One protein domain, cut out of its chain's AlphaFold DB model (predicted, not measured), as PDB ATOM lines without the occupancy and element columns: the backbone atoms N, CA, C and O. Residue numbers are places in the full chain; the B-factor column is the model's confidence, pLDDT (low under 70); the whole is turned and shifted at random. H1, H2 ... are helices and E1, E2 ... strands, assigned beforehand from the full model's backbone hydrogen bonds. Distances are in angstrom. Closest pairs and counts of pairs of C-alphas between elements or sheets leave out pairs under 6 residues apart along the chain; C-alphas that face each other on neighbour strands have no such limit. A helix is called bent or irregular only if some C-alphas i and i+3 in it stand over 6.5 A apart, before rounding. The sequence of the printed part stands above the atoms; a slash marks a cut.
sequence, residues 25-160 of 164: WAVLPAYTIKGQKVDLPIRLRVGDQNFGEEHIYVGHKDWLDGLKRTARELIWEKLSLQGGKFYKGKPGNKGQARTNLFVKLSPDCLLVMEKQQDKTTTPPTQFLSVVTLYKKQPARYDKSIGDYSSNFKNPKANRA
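What this domain is: This is residues 25 to 160 of the 164 residues of an uncharacterized protein of Vibrio lentus (UniProt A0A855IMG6). A strongly twisted seven-stranded sheet is curled like part of a barrel, far enough that its edge strands E1 and E7 come near each other, and helix H2 packs across its hollow side. Helix H1 packs beside strand E6 at one margin of this body, the short helix H3 packs on H2, and residues 119 to 124, between E5 and E6, stick out. The printed part has 136 residues, with elements in the order E1, E2, H1, H2, E3, E4, E5, E6, E7, H3, and is of the mixed class, helices and strands. The sheet is mixed, in the order E1, E2, E6, E5, E4, E3, E7. The whole is compact, with a radius of gyration of the C-alphas of 14.3 A, and rounded, spanning 41 by 36 by 33 A.

Where its parts are: E1 is residues 26 to 28, beginning at C-alpha 26 (-48.782, -37.426, 35.378), and E2 is residues 40 to 45. E6, residues 125 to 134, is 26.9 A long, and E5, residues 109 to 118, is 26.4 A long and bends by 52 degrees at residue 115. E4 is residues 98 to 103, E3 residues 84 to 88 and E7 residues 144 to 148. H1, residues 52 to 67, is 19.1 A long and irregular: C-alphas 59 and 62 are 8.6 A apart, and it has a kink of 83 degrees near residue 61. H2, residues 71 to 81, is 15.5 A long. H3, residues 157 to 160, ends at C-alpha 160 (-44.760, -40.247, 50.569).

How they stand to each other: E3, E4, E5 and E6 form a meander, each strand the antiparallel neighbour of the one before, with N 87 and O 100 at 2.8 A, N 111 and O 101 at 2.8 A, and N 127 and O 116 at 3.0 A. E2 is parallel to E6, with N 128 and O 41 at 2.8 A. E1 and E2 form an antiparallel hairpin, with N 42 and O 26 at 2.7 A. E7 is antiparallel to E3, with N 86 and O 146 at 2.8 A. The closest C-alphas of E1 and E7, Leu 28 and Tyr 148, are 7.6 A apart. H2 is on one face of the sheet, making two layers, at a height over the sheet of 8.2 A; it lies only just over E6, with 3 C-alphas on it, and runs across the strands at 69 degrees to E6 on the local plane. H1 is at the sheet's level, its closest C-alphas to E6 being Gly 52 and Val 131, 4.8 A. H1 and H2 touch, about perpendicular at 85 degrees, closest at the C-alphas of Tyr 57 and Ala 71, 6.0 A. H3 touches H2, closest at the C-alphas of Ala 157 and Ser 80, 6.3 A, and is not on the sheet. Every O i to N i+4 pair is within hydrogen-bond range in H2 and 10 of 12 in H1; H3 is too short for such a pair.

The domain as a whole: The two C-alphas farthest apart, those of Gly 66 and Pro 123, are 42.5 A apart. The printed part has no cut, and the link from E1 to E2, 11 residues, is long. Mean pLDDT of the printed part is 86.9; residue 93 and residues 154 to 160 are under 70.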
ATOM      1  N   TRP A  25     -45.162 -38.859  33.814       91.38
ATOM      2  CA  TRP A  25     -45.130 -38.539  35.246       91.38
ATOM      3  C   TRP A  25     -46.543 -38.354  35.806       91.38
ATOM      4  O   TRP A  25     -46.904 -38.897  36.850       91.38
ATOM      5  N   ALA A  26     -47.373 -37.618  35.071       90.94
ATOM      6  CA  ALA A  26     -48.782 -37.426  35.378       90.94
ATOM      7  C   ALA A  26     -49.613 -37.452  34.098       90.94
ATOM      8  O   ALA A  26     -49.085 -37.247  33.009       90.94
ATOM      9  N   VAL A  27     -50.921 -37.651  34.224       91.38
ATOM     10  CA  VAL A  27     -51.853 -37.554  33.093       91.38
ATOM     11  C   VAL A  27     -52.873 -36.468  33.362       91.38
ATOM     12  O   VAL A  27     -53.534 -36.471  34.394       91.38
ATOM     13  N   LEU A  28     -53.023 -35.547  32.418       91.25
ATOM     14  CA  LEU A  28     -54.136 -34.615  32.387       91.25
ATOM     15  C   LEU A  28     -55.331 -35.297  31.700       91.25
ATOM     16  O   LEU A  28     -55.251 -35.527  30.488       91.25
ATOM     17  N   PRO A  29     -56.426 -35.609  32.415       91.25
ATOM     18  CA  PRO A  29     -57.588 -36.252  31.810       91.25
ATOM     19  C   PRO A  29     -58.191 -35.399  30.693       91.25
ATOM     20  O   PRO A  29     -58.100 -34.166  30.728       91.25
ATOM     21  N   ALA A  30     -58.815 -36.034  29.706       90.38
ATOM     22  CA  ALA A  30     -59.605 -35.369  28.675       90.38
ATOM     23  C   ALA A  30     -60.575 -34.340  29.284       90.38
ATOM     24  O   ALA A  30     -61.160 -34.557  30.343       90.38
ATOM     25  N   TYR A  31     -60.762 -33.219  28.587       90.88
ATOM     26  CA  TYR A  31     -61.654 -32.117  28.953       90.88
ATOM     27  C   TYR A  31     -61.272 -31.325  30.209       90.88
ATOM     28  O   TYR A  31     -62.045 -30.465  30.629       90.88
ATOM     29  N   THR A  32     -60.070 -31.515  30.760       90.00
ATOM     30  CA  THR A  32     -59.595 -30.687  31.880       90.00
ATOM     31  C   THR A  32     -59.359 -29.234  31.456       90.00
ATOM     32  O   THR A  32     -59.606 -28.300  32.216       90.00
ATOM     33  N   ILE A  33     -58.900 -29.024  30.218       89.12
ATOM     34  CA  ILE A  33     -58.761 -27.695  29.608       89.12
ATOM     35  C   ILE A  33     -59.712 -27.609  28.412       89.12
ATOM     36  O   ILE A  33     -59.814 -28.541  27.610       89.12
ATOM     37  N   LYS A  34     -60.398 -26.471  28.244       84.56
ATOM     38  CA  LYS A  34     -61.340 -26.271  27.131       84.56
ATOM     39  C   LYS A  34     -60.676 -26.572  25.777       84.56
ATOM     40  O   LYS A  34     -59.698 -25.933  25.402       84.56
ATOM     41  N   GLY A  35     -61.255 -27.513  25.029       83.12
ATOM     42  CA  GLY A  35     -60.780 -27.920  23.700       83.12
ATOM     43  C   GLY A  35     -59.780 -29.084  23.686       83.12
ATOM     44  O   GLY A  35     -59.461 -29.583  22.610       83.12
ATOM     45  N   GLN A  36     -59.324 -29.565  24.845       89.50
ATOM     46  CA  GLN A  36     -58.521 -30.783  24.953       89.50
ATOM     47  C   GLN A  36     -59.443 -32.009  25.046       89.50
ATOM     48  O   GLN A  36     -60.114 -32.207  26.047       89.50
ATOM     49  N   LYS A  37     -59.494 -32.824  23.983       89.56
ATOM     50  CA  LYS A  37     -60.429 -33.964  23.852       89.56
ATOM     51  C   LYS A  37     -59.839 -35.333  24.207       89.56
ATOM     52  O   LYS A  37     -60.561 -36.320  24.197       89.56
ATOM     53  N   VAL A  38     -58.535 -35.395  24.443       91.00
ATOM     54  CA  VAL A  38     -57.783 -36.634  24.687       91.00
ATOM     55  C   VAL A  38     -56.918 -36.449  25.913       91.00
ATOM     56  O   VAL A  38     -56.462 -35.329  26.147       91.00
ATOM     57  N   ASP A  39     -56.665 -37.521  26.651       91.69
ATOM     58  CA  ASP A  39     -55.726 -37.510  27.768       91.69
ATOM     59  C   ASP A  39     -54.352 -37.009  27.308       91.69
ATOM     60  O   ASP A  39     -53.865 -37.371  26.236       91.69
ATOM     61  N   LEU A  40     -53.744 -36.132  28.105       92.62
ATOM     62  CA  LEU A  40     -52.421 -35.581  27.832       92.62
ATOM     63  C   LEU A  40     -51.469 -35.953  28.964       92.62
ATOM     64  O   LEU A  40     -51.525 -35.341  30.034       92.62
ATOM     65  N   PRO A  41     -50.562 -36.912  28.744       93.81
ATOM     66  CA  PRO A  41     -49.463 -37.146  29.658       93.81
ATOM     67  C   PRO A  41     -48.591 -35.901  29.821       93.81
ATOM     68  O   PRO A  41     -48.421 -35.123  28.883       93.81
ATOM     69  N   ILE A  42     -48.019 -35.726  31.004       94.38
ATOM     70  CA  ILE A  42     -47.005 -34.723  31.313       94.38
ATOM     71  C   ILE A  42     -45.668 -35.451  31.403       94.38
ATOM     72  O   ILE A  42     -45.527 -36.393  32.182       94.38
ATOM     73  N   ARG A  43     -44.697 -35.009  30.604       95.19
ATOM     74  CA  ARG A  43     -43.365 -35.616  30.495       95.19
ATOM     75  C   ARG A  43     -42.277 -34.569  30.691       95.19
ATOM     76  O   ARG A  43     -42.433 -33.412  30.281       95.19
ATOM     77  N   LEU A  44     -41.150 -34.993  31.250       96.19
ATOM     78  CA  LEU A  44     -39.926 -34.200  31.310       96.19
ATOM     79  C   LEU A  44     -38.915 -34.764  30.308       96.19
ATOM     80  O   LEU A  44     -38.647 -35.962  30.306       96.19
ATOM     81  N   ARG A  45     -38.384 -33.894  29.448       95.75
ATOM     82  CA  ARG A  45     -37.290 -34.230  28.529       95.75
ATOM     83  C   ARG A  45     -35.948 -33.894  29.169       95.75
ATOM     84  O   ARG A  45     -35.901 -32.948  29.958       95.75
ATOM     85  N   VAL A  46     -34.895 -34.613  28.777       95.81
ATOM     86  CA  VAL A  46     -33.496 -34.285  29.116       95.81
ATOM     87  C   VAL A  46     -33.228 -32.819  28.775       95.81
ATOM     88  O   VAL A  46     -32.873 -32.024  29.644       95.81
ATOM     89  N   GLY A  47     -33.592 -32.421  27.555       93.94
ATOM     90  CA  GLY A  47     -33.569 -31.027  27.150       93.94
ATOM     91  C   GLY A  47     -32.234 -30.549  26.598       93.94
ATOM     92  O   GLY A  47     -31.322 -31.328  26.353       93.94
ATOM     93  N   ASP A  48     -32.189 -29.250  26.332       94.50
ATOM     94  CA  ASP A  48     -30.989 -28.492  25.975       94.50
ATOM     95  C   ASP A  48     -31.089 -27.102  26.626       94.50
ATOM     96  O   ASP A  48     -31.935 -26.881  27.490       94.50
ATOM     97  N   GLN A  49     -30.297 -26.115  26.209       91.38
ATOM     98  CA  GLN A  49     -30.385 -24.748  26.745       91.38
ATOM     99  C   GLN A  49     -31.723 -24.024  26.481       91.38
ATOM    100  O   GLN A  49     -31.919 -22.922  26.996       91.38
ATOM    101  N   ASN A  50     -32.650 -24.591  25.701       90.25
ATOM    102  CA  ASN A  50     -33.931 -23.971  25.344       90.25
ATOM    103  C   ASN A  50     -35.153 -24.596  26.031       90.25
ATOM    104  O   ASN A  50     -36.202 -23.949  26.093       90.25
ATOM    105  N   PHE A  51     -35.073 -25.855  26.470       92.75
ATOM    106  CA  PHE A  51     -36.182 -26.560  27.118       92.75
ATOM    107  C   PHE A  51     -35.702 -27.752  27.951       92.75
ATOM    108  O   PHE A  51     -34.593 -28.229  27.761       92.75
ATOM    109  N   GLY A  52     -36.587 -28.295  28.788       94.06
ATOM    110  CA  GLY A  52     -36.365 -29.554  29.498       94.06
ATOM    111  C   GLY A  52     -35.563 -29.369  30.780       94.06
ATOM    112  O   GLY A  52     -35.482 -28.264  31.316       94.06
ATOM    113  N   GLU A  53     -35.019 -30.462  31.303       95.81
ATOM    114  CA  GLU A  53     -34.288 -30.429  32.564       95.81
ATOM    115  C   GLU A  53     -33.030 -29.562  32.485       95.81
ATOM    116  O   GLU A  53     -32.829 -28.727  33.368       95.81
ATOM    117  N   GLU A  54     -32.229 -29.704  31.425       95.06
ATOM    118  CA  GLU A  54     -30.989 -28.941  31.267       95.06
ATOM    119  C   GLU A  54     -31.259 -27.428  31.284       95.06
ATOM    120  O   GLU A  54     -30.649 -26.695  32.064       95.06
ATOM    121  N   HIS A  55     -32.240 -26.956  30.506       95.25
ATOM    122  CA  HIS A  55     -32.649 -25.551  30.508       95.25
ATOM    123  C   HIS A  55     -33.075 -25.064  31.894       95.25
ATOM    124  O   HIS A  55     -32.719 -23.957  32.304       95.25
ATOM    125  N   ILE A  56     -33.848 -25.879  32.619       95.06
ATOM    126  CA  ILE A  56     -34.318 -25.527  33.959       95.06
ATOM    127  C   ILE A  56     -33.141 -25.421  34.916       95.06
ATOM    128  O   ILE A  56     -33.059 -24.453  35.669       95.06
ATOM    129  N   TYR A  57     -32.239 -26.398  34.885       93.44
ATOM    130  CA  TYR A  57     -31.070 -26.395  35.742       93.44
ATOM    131  C   TYR A  57     -30.196 -25.177  35.454       93.44
ATOM    132  O   TYR A  57     -29.942 -24.397  36.363       93.44
ATOM    133  N   VAL A  58     -29.813 -24.937  34.199       92.81
ATOM    134  CA  VAL A  58     -28.951 -23.804  33.828       92.81
ATOM    135  C   VAL A  58     -29.606 -22.461  34.164       92.81
ATOM    136  O   VAL A  58     -28.959 -21.585  34.735       92.81
ATOM    137  N   GLY A  59     -30.895 -22.293  33.858       91.56
ATOM    138  CA  GLY A  59     -31.613 -21.036  34.091       91.56
ATOM    139  C   GLY A  59     -31.932 -20.749  35.560       91.56
ATOM    140  O   GLY A  59     -32.196 -19.600  35.918       91.56
ATOM    141  N   HIS A  60     -31.928 -21.776  36.414       92.81
ATOM    142  CA  HIS A  60     -32.386 -21.669  37.799       92.81
ATOM    143  C   HIS A  60     -31.440 -22.301  38.827       92.81
ATOM    144  O   HIS A  60     -31.850 -22.510  39.972       92.81
ATOM    145  N   LYS A  61     -30.185 -22.558  38.447       92.19
ATOM    146  CA  LYS A  61     -29.180 -23.263  39.254       92.19
ATOM    147  C   LYS A  61     -29.053 -22.691  40.659       92.19
ATOM    148  O   LYS A  61     -29.271 -23.413  41.620       92.19
ATOM    149  N   ASP A  62     -28.786 -21.394  40.787       92.62
ATOM    150  CA  ASP A  62     -28.551 -20.766  42.096       92.62
ATOM    151  C   ASP A  62     -29.760 -20.900  43.032       92.62
ATOM    152  O   ASP A  62     -29.628 -21.082  44.243       92.62
ATOM    153  N   TRP A  63     -30.964 -20.847  42.464       92.88
ATOM    154  CA  TRP A  63     -32.192 -21.022  43.226       92.88
ATOM    155  C   TRP A  63     -32.421 -22.484  43.623       92.88
ATOM    156  O   TRP A  63     -32.794 -22.742  44.766       92.88
ATOM    157  N   LEU A  64     -32.176 -23.432  42.717       91.06
ATOM    158  CA  LEU A  64     -32.271 -24.871  42.975       91.06
ATOM    159  C   LEU A  64     -31.236 -25.338  44.010       91.06
ATOM    160  O   LEU A  64     -31.584 -26.041  44.962       91.06
ATOM    161  N   ASP A  65     -29.995 -24.866  43.892       91.62
ATOM    162  CA  ASP A  65     -28.904 -25.134  44.830       91.62
ATOM    163  C   ASP A  65     -29.245 -24.595  46.226       91.62
ATOM    164  O   ASP A  65     -29.087 -25.300  47.227       91.62
ATOM    165  N   GLY A  66     -29.813 -23.385  46.305       90.44
ATOM    166  CA  GLY A  66     -30.306 -22.809  47.559       90.44
ATOM    167  C   GLY A  66     -31.428 -23.626  48.214       90.44
ATOM    168  O   GLY A  66     -31.532 -23.661  49.441       90.44
ATOM    169  N   LEU A  67     -32.247 -24.320  47.419       88.38
ATOM    170  CA  LEU A  67     -33.291 -25.234  47.899       88.38
ATOM    171  C   LEU A  67     -32.773 -26.642  48.212       88.38
ATOM    172  O   LEU A  67     -33.503 -27.424  48.821       88.38
ATOM    173  N   LYS A  68     -31.544 -26.980  47.794       90.00
ATOM    174  CA  LYS A  68     -31.005 -28.348  47.815       90.00
ATOM    175  C   LYS A  68     -31.950 -29.332  47.112       90.00
ATOM    176  O   LYS A  68     -32.320 -30.372  47.668       90.00
ATOM    177  N   ARG A  69     -32.404 -28.949  45.917       88.31
ATOM    178  CA  ARG A  69     -33.306 -29.735  45.065       88.31
ATOM    179  C   ARG A  69     -32.852 -29.667  43.620       88.31
ATOM    180  O   ARG A  69     -32.519 -28.599  43.125       88.31
ATOM    181  N   THR A  70     -32.908 -30.793  42.929       91.94
ATOM    182  CA  THR A  70     -32.764 -30.843  41.473       91.94
ATOM    183  C   THR A  70     -34.047 -30.374  40.778       91.94
ATOM    184  O   THR A  70     -35.130 -30.337  41.370       91.94
ATOM    185  N   ALA A  71     -33.941 -30.044  39.489       92.38
ATOM    186  CA  ALA A  71     -35.095 -29.689  38.665       92.38
ATOM    187  C   ALA A  71     -36.135 -30.824  38.628       92.38
ATOM    188  O   ALA A  71     -37.325 -30.588  38.852       92.38
ATOM    189  N   ARG A  72     -35.673 -32.061  38.402       93.44
ATOM    190  CA  ARG A  72     -36.515 -33.263  38.342       93.44
ATOM    191  C   ARG A  72     -37.244 -33.549  39.658       93.44
ATOM    192  O   ARG A  72     -38.444 -33.815  39.627       93.44
ATOM    193  N   GLU A  73     -36.576 -33.404  40.804       90.69
ATOM    194  CA  GLU A  73     -37.208 -33.560  42.123       90.69
ATOM    195  C   GLU A  73     -38.291 -32.513  42.355       90.69
ATOM    196  O   GLU A  73     -39.402 -32.854  42.754       90.69
ATOM    197  N   LEU A  74     -37.997 -31.245  42.061       90.38
ATOM    198  CA  LEU A  74     -38.961 -30.177  42.276       90.38
ATOM    199  C   LEU A  74     -40.205 -30.385  41.408       90.38
ATOM    200  O   LEU A  74     -41.320 -30.307  41.913       90.38
ATOM    201  N   ILE A  75     -40.041 -30.695  40.118       92.25
ATOM    202  CA  ILE A  75     -41.168 -30.978  39.214       92.25
ATOM    203  C   ILE A  75     -41.967 -32.186  39.712       92.25
ATOM    204  O   ILE A  75     -43.200 -32.143  39.708       92.25
ATOM    205  N   TRP A  76     -41.282 -33.237  40.166       90.31
ATOM    206  CA  TRP A  76     -41.918 -34.430  40.713       90.31
ATOM    207  C   TRP A  76     -42.789 -34.074  41.918       90.31
ATOM    208  O   TRP A  76     -43.958 -34.456  41.948       90.31
ATOM    209  N   GLU A  77     -42.276 -33.274  42.857       87.56
ATOM    210  CA  GLU A  77     -43.044 -32.783  44.004       87.56
ATOM    211  C   GLU A  77     -44.274 -31.980  43.539       87.56
ATOM    212  O   GLU A  77     -45.386 -32.226  44.000       87.56
ATOM    213  N   LYS A  78     -44.129 -31.056  42.577       88.44
ATOM    214  CA  LYS A  78     -45.266 -30.237  42.105       88.44
ATOM    215  C   LYS A  78     -46.364 -31.056  41.441       88.44
ATOM    216  O   LYS A  78     -47.536 -30.762  41.652       88.44
ATOM    217  N   LEU A  79     -45.998 -32.040  40.625       89.56
ATOM    218  CA  LEU A  79     -46.966 -32.844  39.885       89.56
ATOM    219  C   LEU A  79     -47.607 -33.921  40.760       89.56
ATOM    220  O   LEU A  79     -48.783 -34.220  40.592       89.56
ATOM    221  N   SER A  80     -46.860 -34.511  41.692       84.56
ATOM    222  CA  SER A  80     -47.374 -35.640  42.470       84.56
ATOM    223  C   SER A  80     -48.211 -35.221  43.676       84.56
ATOM    224  O   SER A  80     -49.173 -35.910  44.014       84.56
ATOM    225  N   LEU A  81     -47.887 -34.097  44.313       74.56
ATOM    226  CA  LEU A  81     -48.281 -33.858  45.702       74.56
ATOM    227  C   LEU A  81     -49.487 -32.939  45.881       74.56
ATOM    228  O   LEU A  81     -50.194 -33.044  46.883       74.56
ATOM    229  N   GLN A  82     -49.737 -32.035  44.935       71.81
ATOM    230  CA  GLN A  82     -50.803 -31.054  45.076       71.81
ATOM    231  C   GLN A  82     -51.479 -30.753  43.745       71.81
ATOM    232  O   GLN A  82     -50.875 -30.798  42.676       71.81
ATOM    233  N   GLY A  83     -52.760 -30.411  43.834       82.38
ATOM    234  CA  GLY A  83     -53.458 -29.785  42.727       82.38
ATOM    235  C   GLY A  83     -52.931 -28.380  42.432       82.38
ATOM    236  O   GLY A  83     -52.258 -27.735  43.239       82.38
ATOM    237  N   GLY A  84     -53.274 -27.885  41.257       90.06
ATOM    238  CA  GLY A  84     -52.844 -26.588  40.763       90.06
ATOM    239  C   GLY A  84     -53.893 -25.961  39.866       90.06
ATOM    240  O   GLY A  84     -55.020 -26.439  39.766       90.06
ATOM    241  N   LYS A  85     -53.519 -24.875  39.201       93.38
ATOM    242  CA  LYS A  85     -54.372 -24.224  38.205       93.38
ATOM    243  C   LYS A  85     -53.611 -24.023  36.915       93.38
ATOM    244  O   LYS A  85     -52.452 -23.602  36.931       93.38
ATOM    245  N   PHE A  86     -54.277 -24.313  35.808       93.44
ATOM    246  CA  PHE A  86     -53.756 -24.040  34.487       93.44
ATOM    247  C   PHE A  86     -54.077 -22.613  34.074       93.44
ATOM    248  O   PHE A  86     -55.184 -22.118  34.262       93.44
ATOM    249  N   TYR A  87     -53.110 -21.975  33.436       93.94
ATOM    250  CA  TYR A  87     -53.216 -20.645  32.863       93.94
ATOM    251  C   TYR A  87     -52.710 -20.679  31.429       93.94
ATOM    252  O   TYR A  87     -51.825 -21.464  31.072       93.94
ATOM    253  N   LYS A  88     -53.247 -19.794  30.591       91.00
ATOM    254  CA  LYS A  88     -52.743 -19.629  29.229       91.00
ATOM    255  C   LYS A  88     -51.343 -19.013  29.283       91.00
ATOM    256  O   LYS A  88     -51.152 -17.950  29.867       91.00
ATOM    257  N   GLY A  89     -50.362 -19.679  28.681       85.31
ATOM    258  CA  GLY A  89     -49.006 -19.160  28.551       85.31
ATOM    259  C   GLY A  89     -48.863 -18.210  27.363       85.31
ATOM    260  O   GLY A  89     -49.647 -18.246  26.410       85.31
ATOM    261  N   LYS A  90     -47.830 -17.361  27.404       83.25
ATOM    262  CA  LYS A  90     -47.398 -16.611  26.216       83.25
ATOM    263  C   LYS A  90     -46.873 -17.602  25.165       83.25
ATOM    264  O   LYS A  90     -46.243 -18.578  25.570       83.25
ATOM    265  N   PRO A  91     -47.099 -17.376  23.859       80.00
ATOM    266  CA  PRO A  91     -46.515 -18.216  22.817       80.00
ATOM    267  C   PRO A  91     -44.994 -18.339  22.978       80.00
ATOM    268  O   PRO A  91     -44.331 -17.368  23.345       80.00
ATOM    269  N   GLY A  92     -44.456 -19.534  22.740       74.12
ATOM    270  CA  GLY A  92     -43.011 -19.771  22.749       74.12
ATOM    271  C   GLY A  92     -42.303 -19.186  21.525       74.12
ATOM    272  O   GLY A  92     -42.943 -18.665  20.610       74.12
ATOM    273  N   ASN A  93     -40.978 -19.345  21.469       67.94
ATOM    274  CA  ASN A  93     -40.112 -18.783  20.418       67.94
ATOM    275  C   ASN A  93     -40.499 -19.202  18.983       67.94
ATOM    276  O   ASN A  93     -40.109 -18.541  18.029       67.94
ATOM    277  N   LYS A  94     -41.281 -20.277  18.820       70.44
ATOM    278  CA  LYS A  94     -41.777 -20.779  17.524       70.44
ATOM    279  C   LYS A  94     -43.301 -20.678  17.373       70.44
ATOM    280  O   LYS A  94     -43.904 -21.464  16.653       70.44
ATOM    281  N   GLY A  95     -43.950 -19.779  18.116       73.69
ATOM    282  CA  GLY A  95     -45.411 -19.615  18.096       73.69
ATOM    283  C   GLY A  95     -46.189 -20.766  18.748       73.69
ATOM    284  O   GLY A  95     -47.416 -20.790  18.697       73.69
ATOM    285  N   GLN A  96     -45.494 -21.714  19.382       78.38
ATOM    286  CA  GLN A  96     -46.108 -22.848  20.069       78.38
ATOM    287  C   GLN A  96     -46.945 -22.364  21.254       78.38
ATOM    288  O   GLN A  96     -46.493 -21.550  22.069       78.38
ATOM    289  N   ALA A  97     -48.176 -22.868  21.350       83.69
ATOM    290  CA  ALA A  97     -49.055 -22.573  22.468       83.69
ATOM    291  C   ALA A  97     -48.472 -23.168  23.756       83.69
ATOM    292  O   ALA A  97     -48.244 -24.376  23.847       83.69
ATOM    293  N   ARG A  98     -48.252 -22.303  24.750       88.06
ATOM    294  CA  ARG A  98     -47.799 -22.698  26.082       88.06
ATOM    295  C   ARG A  98     -48.971 -22.776  27.041       88.06
ATOM    296  O   ARG A  98     -49.865 -21.928  27.022       88.06
ATOM    297  N   THR A  99     -48.908 -23.755  27.925       90.25
ATOM    298  CA  THR A  99     -49.813 -23.899  29.058       90.25
ATOM    299  C   THR A  99     -48.980 -23.815  30.321       90.25
ATOM    300  O   THR A  99     -48.008 -24.547  30.481       90.25
ATOM    301  N   ASN A 100     -49.359 -22.919  31.221       91.75
ATOM    302  CA  ASN A 100     -48.676 -22.756  32.490       91.75
ATOM    303  C   ASN A 100     -49.460 -23.485  33.580       91.75
ATOM    304  O   ASN A 100     -50.664 -23.280  33.690       91.75
ATOM    305  N   LEU A 101     -48.796 -24.292  34.398       91.56
ATOM    306  CA  LEU A 101     -49.374 -24.897  35.592       91.56
ATOM    307  C   LEU A 101     -48.794 -24.214  36.823       91.56
ATOM    308  O   LEU A 101     -47.588 -24.242  37.049       91.56
ATOM    309  N   PHE A 102     -49.658 -23.602  37.620       90.62
ATOM    310  CA  PHE A 102     -49.281 -23.045  38.909       90.62
ATOM    311  C   PHE A 102     -49.642 -24.017  40.022       90.62
ATOM    312  O   PHE A 102     -50.811 -24.392  40.148       90.62
ATOM    313  N   VAL A 103     -48.664 -24.373  40.851       84.19
ATOM    314  CA  VAL A 103     -48.864 -25.236  42.020       84.19
ATOM    315  C   VAL A 103     -48.454 -24.467  43.273       84.19
ATOM    316  O   VAL A 103     -47.319 -24.001  43.373       84.19
ATOM    317  N   LYS A 104     -49.383 -24.344  44.228       81.81
ATOM    318  CA  LYS A 104     -49.175 -23.682  45.532       81.81
ATOM    319  C   LYS A 104     -48.549 -24.630  46.559       81.81
ATOM    320  O   LYS A 104     -49.059 -24.777  47.669       81.81
ATOM    321  N   LEU A 105     -47.481 -25.300  46.146       78.19
ATOM    322  CA  LEU A 105     -46.635 -26.111  47.011       78.19
ATOM    323  C   LEU A 105     -45.347 -25.327  47.209       78.19
ATOM    324  O   LEU A 105     -44.808 -24.858  46.213       78.19
ATOM    325  N   SER A 106     -44.816 -25.205  48.425       78.81
ATOM    326  CA  SER A 106     -43.552 -24.483  48.630       78.81
ATOM    327  C   SER A 106     -42.388 -25.182  47.903       78.81
ATOM    328  O   SER A 106     -42.301 -26.407  47.953       78.81
ATOM    329  N   PRO A 107     -41.511 -24.455  47.186       83.94
ATOM    330  CA  PRO A 107     -41.676 -23.060  46.775       83.94
ATOM    331  C   PRO A 107     -42.742 -22.912  45.680       83.94
ATOM    332  O   PRO A 107     -42.761 -23.703  44.734       83.94
ATOM    333  N   ASP A 108     -43.576 -21.876  45.773       86.25
ATOM    334  CA  ASP A 108     -44.551 -21.555  44.728       86.25
ATOM    335  C   ASP A 108     -43.853 -21.405  43.374       86.25
ATOM    336  O   ASP A 108     -42.928 -20.598  43.216       86.25
ATOM    337  N   CYS A 109     -44.313 -22.159  42.379       87.62
ATOM    338  CA  CYS A 109     -43.742 -22.082  41.046       87.62
ATOM    339  C   CYS A 109     -44.778 -22.260  39.942       87.62
ATOM    340  O   CYS A 109     -45.797 -22.943  40.087       87.62
ATOM    341  N   LEU A 110     -44.455 -21.662  38.803       91.38
ATOM    342  CA  LEU A 110     -45.191 -21.783  37.563       91.38
ATOM    343  C   LEU A 110     -44.409 -22.684  36.608       91.38
ATOM    344  O   LEU A 110     -43.390 -22.260  36.062       91.38
ATOM    345  N   LEU A 111     -44.891 -23.904  36.391       93.62
ATOM    346  CA  LEU A 111     -44.373 -24.793  35.359       93.62
ATOM    347  C   LEU A 111     -44.882 -24.308  34.007       93.62
ATOM    348  O   LEU A 111     -46.068 -24.031  33.847       93.62
ATOM    349  N   VAL A 112     -43.994 -24.221  33.029       94.06
ATOM    350  CA  VAL A 112     -44.330 -23.859  31.655       94.06
ATOM    351  C   VAL A 112     -44.239 -25.112  30.811       94.06
ATOM    352  O   VAL A 112     -43.193 -25.756  30.760       94.06
ATOM    353  N   MET A 113     -45.335 -25.445  30.142       94.38
ATOM    354  CA  MET A 113     -45.435 -26.636  29.318       94.38
ATOM    355  C   MET A 113     -45.826 -26.296  27.892       94.38
ATOM    356  O   MET A 113     -46.573 -25.349  27.635       94.38
ATOM    357  N   GLU A 114     -45.352 -27.113  26.965       93.25
ATOM    358  CA  GLU A 114     -45.722 -27.056  25.558       93.25
ATOM    359  C   GLU A 114     -46.307 -28.386  25.123       93.25
ATOM    360  O   GLU A 114     -45.816 -29.453  25.494       93.25
ATOM    361  N   LYS A 115     -47.355 -28.319  24.303       91.25
ATOM    362  CA  LYS A 115     -47.913 -29.515  23.686       91.25
ATOM    363  C   LYS A 115     -46.957 -30.019  22.610       91.25
ATOM    364  O   LYS A 115     -46.603 -29.275  21.699       91.25
ATOM    365  N   GLN A 116     -46.583 -31.282  22.716       92.31
ATOM    366  CA  GLN A 116     -45.709 -31.991  21.796       92.31
ATOM    367  C   GLN A 116     -46.397 -33.271  21.319       92.31
ATOM    368  O   GLN A 116     -47.465 -33.657  21.810       92.31
ATOM    369  N   GLN A 117     -45.793 -33.907  20.325       90.81
ATOM    370  CA  GLN A 117     -46.263 -35.165  19.772       90.81
ATOM    371  C   GLN A 117     -45.101 -36.143  19.715       90.81
ATOM    372  O   GLN A 117     -44.067 -35.857  19.115       90.81
ATOM    373  N   ASP A 118     -45.298 -37.292  20.338       87.81
ATOM    374  CA  ASP A 118     -44.384 -38.411  20.276       87.81
ATOM    375  C   ASP A 118     -44.675 -39.204  19.002       87.81
ATOM    376  O   ASP A 118     -45.731 -39.822  18.850       87.81
ATOM    377  N   LYS A 119     -43.748 -39.116  18.050       85.56
ATOM    378  CA  LYS A 119     -43.849 -39.790  16.752       85.56
ATOM    379  C   LYS A 119     -43.408 -41.251  16.813       85.56
ATOM    380  O   LYS A 119     -43.591 -41.954  15.828       85.56
ATOM    381  N   THR A 120     -42.814 -41.695  17.922       82.25
ATOM    382  CA  THR A 120     -42.329 -43.075  18.066       82.25
ATOM    383  C   THR A 120     -43.459 -44.048  18.402       82.25
ATOM    384  O   THR A 120     -43.380 -45.232  18.084       82.25
ATOM    385  N   THR A 121     -44.549 -43.549  18.989       78.69
ATOM    386  CA  THR A 121     -45.754 -44.330  19.285       78.69
ATOM    387  C   THR A 121     -46.685 -44.401  18.073       78.69
ATOM    388  O   THR A 121     -46.840 -43.404  17.366       78.69
ATOM    389  N   THR A 122     -47.367 -45.534  17.880       80.94
ATOM    390  CA  THR A 122     -48.401 -45.702  16.842       80.94
ATOM    391  C   THR A 122     -49.744 -46.071  17.494       80.94
ATOM    392  O   THR A 122     -49.846 -47.162  18.053       80.94
ATOM    393  N   PRO A 123     -50.780 -45.206  17.422       83.56
ATOM    394  CA  PRO A 123     -50.762 -43.871  16.821       83.56
ATOM    395  C   PRO A 123     -49.897 -42.876  17.623       83.56
ATOM    396  O   PRO A 123     -49.653 -43.096  18.809       83.56
ATOM    397  N   PRO A 124     -49.454 -41.765  17.004       87.06
ATOM    398  CA  PRO A 124     -48.670 -40.746  17.691       87.06
ATOM    399  C   PRO A 124     -49.378 -40.172  18.922       87.06
ATOM    400  O   PRO A 124     -50.496 -39.655  18.830       87.06
ATOM    401  N   THR A 125     -48.694 -40.196  20.060       89.06
ATOM    402  CA  THR A 125     -49.245 -39.765  21.344       89.06
ATOM    403  C   THR A 125     -48.969 -38.284  21.557       89.06
ATOM    404  O   THR A 125     -47.844 -37.811  21.410       89.06
ATOM    405  N   GLN A 126     -49.998 -37.519  21.909       92.50
ATOM    406  CA  GLN A 126     -49.834 -36.116  22.283       92.50
ATOM    407  C   GLN A 126     -49.509 -36.014  23.770       92.50
ATOM    408  O   GLN A 126     -50.154 -36.672  24.575       92.50
ATOM    409  N   PHE A 127     -48.563 -35.154  24.140       93.62
ATOM    410  CA  PHE A 127     -48.173 -34.951  25.536       93.62
ATOM    411  C   PHE A 127     -47.849 -33.480  25.823       93.62
ATOM    412  O   PHE A 127     -47.647 -32.678  24.912       93.62
ATOM    413  N   LEU A 128     -47.816 -33.114  27.100       93.88
ATOM    414  CA  LEU A 128     -47.314 -31.843  27.605       93.88
ATOM    415  C   LEU A 128     -45.865 -32.036  28.053       93.88
ATOM    416  O   LEU A 128     -45.588 -32.758  29.007       93.88
ATOM    417  N   SER A 129     -44.930 -31.387  27.367       94.94
ATOM    418  CA  SER A 129     -43.528 -31.356  27.773       94.94
ATOM    419  C   SER A 129     -43.305 -30.199  28.733       94.94
ATOM    420  O   SER A 129     -43.642 -29.064  28.396       94.94
ATOM    421  N   VAL A 130     -42.700 -30.460  29.892       95.38
ATOM    422  CA  VAL A 130     -42.187 -29.389  30.756       95.38
ATOM    423  C   VAL A 130     -40.999 -28.729  30.060       95.38
ATOM    424  O   VAL A 130     -40.005 -29.379  29.746       95.38
ATOM    425  N   VAL A 131     -41.134 -27.434  29.778       94.00
ATOM    426  CA  VAL A 131     -40.126 -26.629  29.079       94.00
ATOM    427  C   VAL A 131     -39.242 -25.913  30.077       94.00
ATOM    428  O   VAL A 131     -38.027 -25.933  29.946       94.00
ATOM    429  N   THR A 132     -39.865 -25.253  31.049       93.94
ATOM    430  CA  THR A 132     -39.172 -24.513  32.097       93.94
ATOM    431  C   THR A 132     -40.056 -24.394  33.337       93.94
ATOM    432  O   THR A 132     -41.232 -24.771  33.306       93.94
ATOM    433  N   LEU A 133     -39.532 -23.841  34.425       92.44
ATOM    434  CA  LEU A 133     -40.311 -23.503  35.609       92.44
ATOM    435  C   LEU A 133     -39.828 -22.165  36.176       92.44
ATOM    436  O   LEU A 133     -38.649 -21.860  36.138       92.44
ATOM    437  N   TYR A 134     -40.733 -21.358  36.723       89.75
ATOM    438  CA  TYR A 134     -40.385 -20.054  37.287       89.75
ATOM    439  C   TYR A 134     -40.846 -19.939  38.733       89.75
ATOM    440  O   TYR A 134     -41.991 -20.271  39.043       89.75
ATOM    441  N   LYS A 135     -40.015 -19.339  39.590       88.88
ATOM    442  CA  LYS A 135     -40.413 -18.853  40.920       88.88
ATOM    443  C   LYS A 135     -41.274 -17.588  40.793       88.88
ATOM    444  O   LYS A 135     -40.847 -16.483  41.117       88.88
ATOM    445  N   LYS A 136     -42.476 -17.735  40.243       85.81
ATOM    446  CA  LYS A 136     -43.445 -16.648  40.090       85.81
ATOM    447  C   LYS A 136     -44.858 -17.154  40.301       85.81
ATOM    448  O   LYS A 136     -45.175 -18.298  39.983       85.81
ATOM    449  N   GLN A 137     -45.705 -16.254  40.770       87.19
ATOM    450  CA  GLN A 137     -47.140 -16.472  40.830       87.19
ATOM    451  C   GLN A 137     -47.802 -15.942  39.543       87.19
ATOM    452  O   GLN A 137     -47.250 -15.043  38.898       87.19
ATOM    453  N   PRO A 138     -48.964 -16.488  39.144       85.88
ATOM    454  CA  PRO A 138     -49.801 -15.896  38.106       85.88
ATOM    455  C   PRO A 138     -50.151 -14.449  38.454       85.88
ATOM    456  O   PRO A 138     -50.320 -14.110  39.630       85.88
ATOM    457  N   ALA A 139     -50.287 -13.591  37.445       85.81
ATOM    458  CA  ALA A 139     -50.726 -12.225  37.680       85.81
ATOM    459  C   ALA A 139     -52.178 -12.214  38.184       85.81
ATOM    460  O   ALA A 139     -52.977 -13.087  37.845       85.81
ATOM    461  N   ARG A 140     -52.561 -11.183  38.946       83.94
ATOM    462  CA  ARG A 140     -53.928 -11.049  39.491       83.94
ATOM    463  C   ARG A 140     -55.021 -11.116  38.413       83.94
ATOM    464  O   ARG A 140     -56.137 -11.535  38.702       83.94
ATOM    465  N   TYR A 141     -54.709 -10.681  37.193       86.06
ATOM    466  CA  TYR A 141     -55.624 -10.661  36.051       86.06
ATOM    467  C   TYR A 141     -55.560 -11.927  35.177       86.06
ATOM    468  O   TYR A 141     -56.353 -12.051  34.240       86.06
ATOM    469  N   ASP A 142     -54.651 -12.866  35.456       87.06
ATOM    470  CA  ASP A 142     -54.580 -14.124  34.716       87.06
ATOM    471  C   ASP A 142     -55.794 -14.995  35.063       87.06
ATOM    472  O   ASP A 142     -56.029 -15.364  36.215       87.06
ATOM    473  N   LYS A 143     -56.584 -15.343  34.044       89.56
ATOM    474  CA  LYS A 143     -57.743 -16.228  34.203       89.56
ATOM    475  C   LYS A 143     -57.301 -17.687  34.126       89.56
ATOM    476  O   LYS A 143     -56.626 -18.080  33.173       89.56
ATOM    477  N   SER A 144     -57.719 -18.481  35.114       92.75
ATOM    478  CA  SER A 144     -57.557 -19.937  35.070       92.75
ATOM    479  C   SER A 144     -58.327 -20.512  33.878       92.75
ATOM    480  O   SER A 144     -59.430 -20.055  33.571       92.75
ATOM    481  N   ILE A 145     -57.742 -21.505  33.214       93.25
ATOM    482  CA  ILE A 145     -58.330 -22.222  32.070       93.25
ATOM    483  C   ILE A 145     -58.641 -23.692  32.382       93.25
ATOM    484  O   ILE A 145     -59.122 -24.407  31.503       93.25
ATOM    485  N   GLY A 146     -58.355 -24.131  33.606       91.56
ATOM    486  CA  GLY A 146     -58.609 -25.481  34.093       91.56
ATOM    487  C   GLY A 146     -57.984 -25.688  35.469       91.56
ATOM    488  O   GLY A 146     -57.030 -24.997  35.837       91.56
ATOM    489  N   ASP A 147     -58.512 -26.640  36.222       91.19
ATOM    490  CA  ASP A 147     -57.925 -27.066  37.488       91.19
ATOM    491  C   ASP A 147     -57.058 -28.304  37.252       91.19
ATOM    492  O   ASP A 147     -57.374 -29.162  36.434       91.19
ATOM    493  N   TYR A 148     -55.935 -28.383  37.952       89.94
ATOM    494  CA  TYR A 148     -55.083 -29.562  37.958       89.94
ATOM    495  C   TYR A 148     -55.356 -30.353  39.228       89.94
ATOM    496  O   TYR A 148     -55.161 -29.842  40.330       89.94
ATOM    497  N   SER A 149     -55.770 -31.603  39.076       84.31
ATOM    498  CA  SER A 149     -55.709 -32.612  40.125       84.31
ATOM    499  C   SER A 149     -54.565 -33.569  39.800       84.31
ATOM    500  O   SER A 149     -54.395 -33.979  38.651       84.31
ATOM    501  N   SER A 150     -53.755 -33.904  40.806       76.19
ATOM    502  CA  SER A 150     -52.674 -34.873  40.629       76.19
ATOM    503  C   SER A 150     -53.267 -36.228  40.234       76.19
ATOM    504  O   SER A 150     -53.959 -36.873  41.020       76.19
ATOM    505  N   ASN A 151     -52.998 -36.643  38.997       77.00
ATOM    506  CA  ASN A 151     -53.179 -38.009  38.515       77.00
ATOM    507  C   ASN A 151     -51.793 -38.566  38.165       77.00
ATOM    508  O   ASN A 151     -51.454 -38.809  37.002       77.00
ATOM    509  N   PHE A 152     -50.938 -38.605  39.189       79.94
ATOM    510  CA  PHE A 152     -49.559 -39.060  39.083       79.94
ATOM    511  C   PHE A 152     -49.531 -40.575  38.874       79.94
ATOM    512  O   PHE A 152     -50.123 -41.317  39.661       79.94
ATOM    513  N   LYS A 153     -48.843 -41.049  37.829       72.06
ATOM    514  CA  LYS A 153     -48.866 -42.477  37.468       72.06
ATOM    515  C   LYS A 153     -48.068 -43.368  38.415       72.06
ATOM    516  O   LYS A 153     -48.263 -44.579  38.410       72.06
ATOM    517  N   ASN A 154     -47.207 -42.800  39.258       68.25
ATOM    518  CA  ASN A 154     -46.468 -43.571  40.251       68.25
ATOM    519  C   ASN A 154     -47.282 -43.741  41.556       68.25
ATOM    520  O   ASN A 154     -47.405 -42.787  42.335       68.25
ATOM    521  N   PRO A 155     -47.774 -44.956  41.876       57.62
ATOM    522  CA  PRO A 155     -48.580 -45.198  43.072       57.62
ATOM    523  C   PRO A 155     -47.799 -45.026  44.387       57.62
ATOM    524  O   PRO A 155     -48.413 -44.849  45.442       57.62
ATOM    525  N   LYS A 156     -46.456 -45.046  44.361       58.34
ATOM    526  CA  LYS A 156     -45.616 -44.835  45.553       58.34
ATOM    527  C   LYS A 156     -45.530 -43.359  45.959       58.34
ATOM    528  O   LYS A 156     -45.339 -43.077  47.142       58.34
ATOM    529  N   ALA A 157     -45.745 -42.427  45.026       56.47
ATOM    530  CA  ALA A 157     -45.676 -40.987  45.290       56.47
ATOM    531  C   ALA A 157     -46.802 -40.507  46.226       56.47
ATOM    532  O   ALA A 157     -46.552 -39.783  47.188       56.47
ATOM    533  N   ASN A 158     -48.024 -41.026  46.048       49.66
ATOM    534  CA  ASN A 158     -49.194 -40.674  46.871       49.66
ATOM    535  C   ASN A 158     -49.058 -41.063  48.357       49.66
ATOM    536  O   ASN A 158     -49.779 -40.540  49.211       49.66
ATOM    537  N   ARG A 159     -48.144 -41.988  48.694       50.00
ATOM    538  CA  ARG A 159     -47.903 -42.441  50.076       50.00
ATOM    539  C   ARG A 159     -46.813 -41.630  50.784       50.00
ATOM    540  O   ARG A 159     -46.793 -41.624  52.013       50.00
ATOM    541  N   ALA A 160     -45.924 -40.966  50.036       49.53
ATOM    542  CA  ALA A 160     -44.760 -40.247  50.569       49.53
ATOM    543  C   ALA A 160     -45.107 -38.978  51.346       49.53
ATOM    544  O   ALA A 160     -44.363 -38.608  52.248       49.53
TER     545      ALA A 160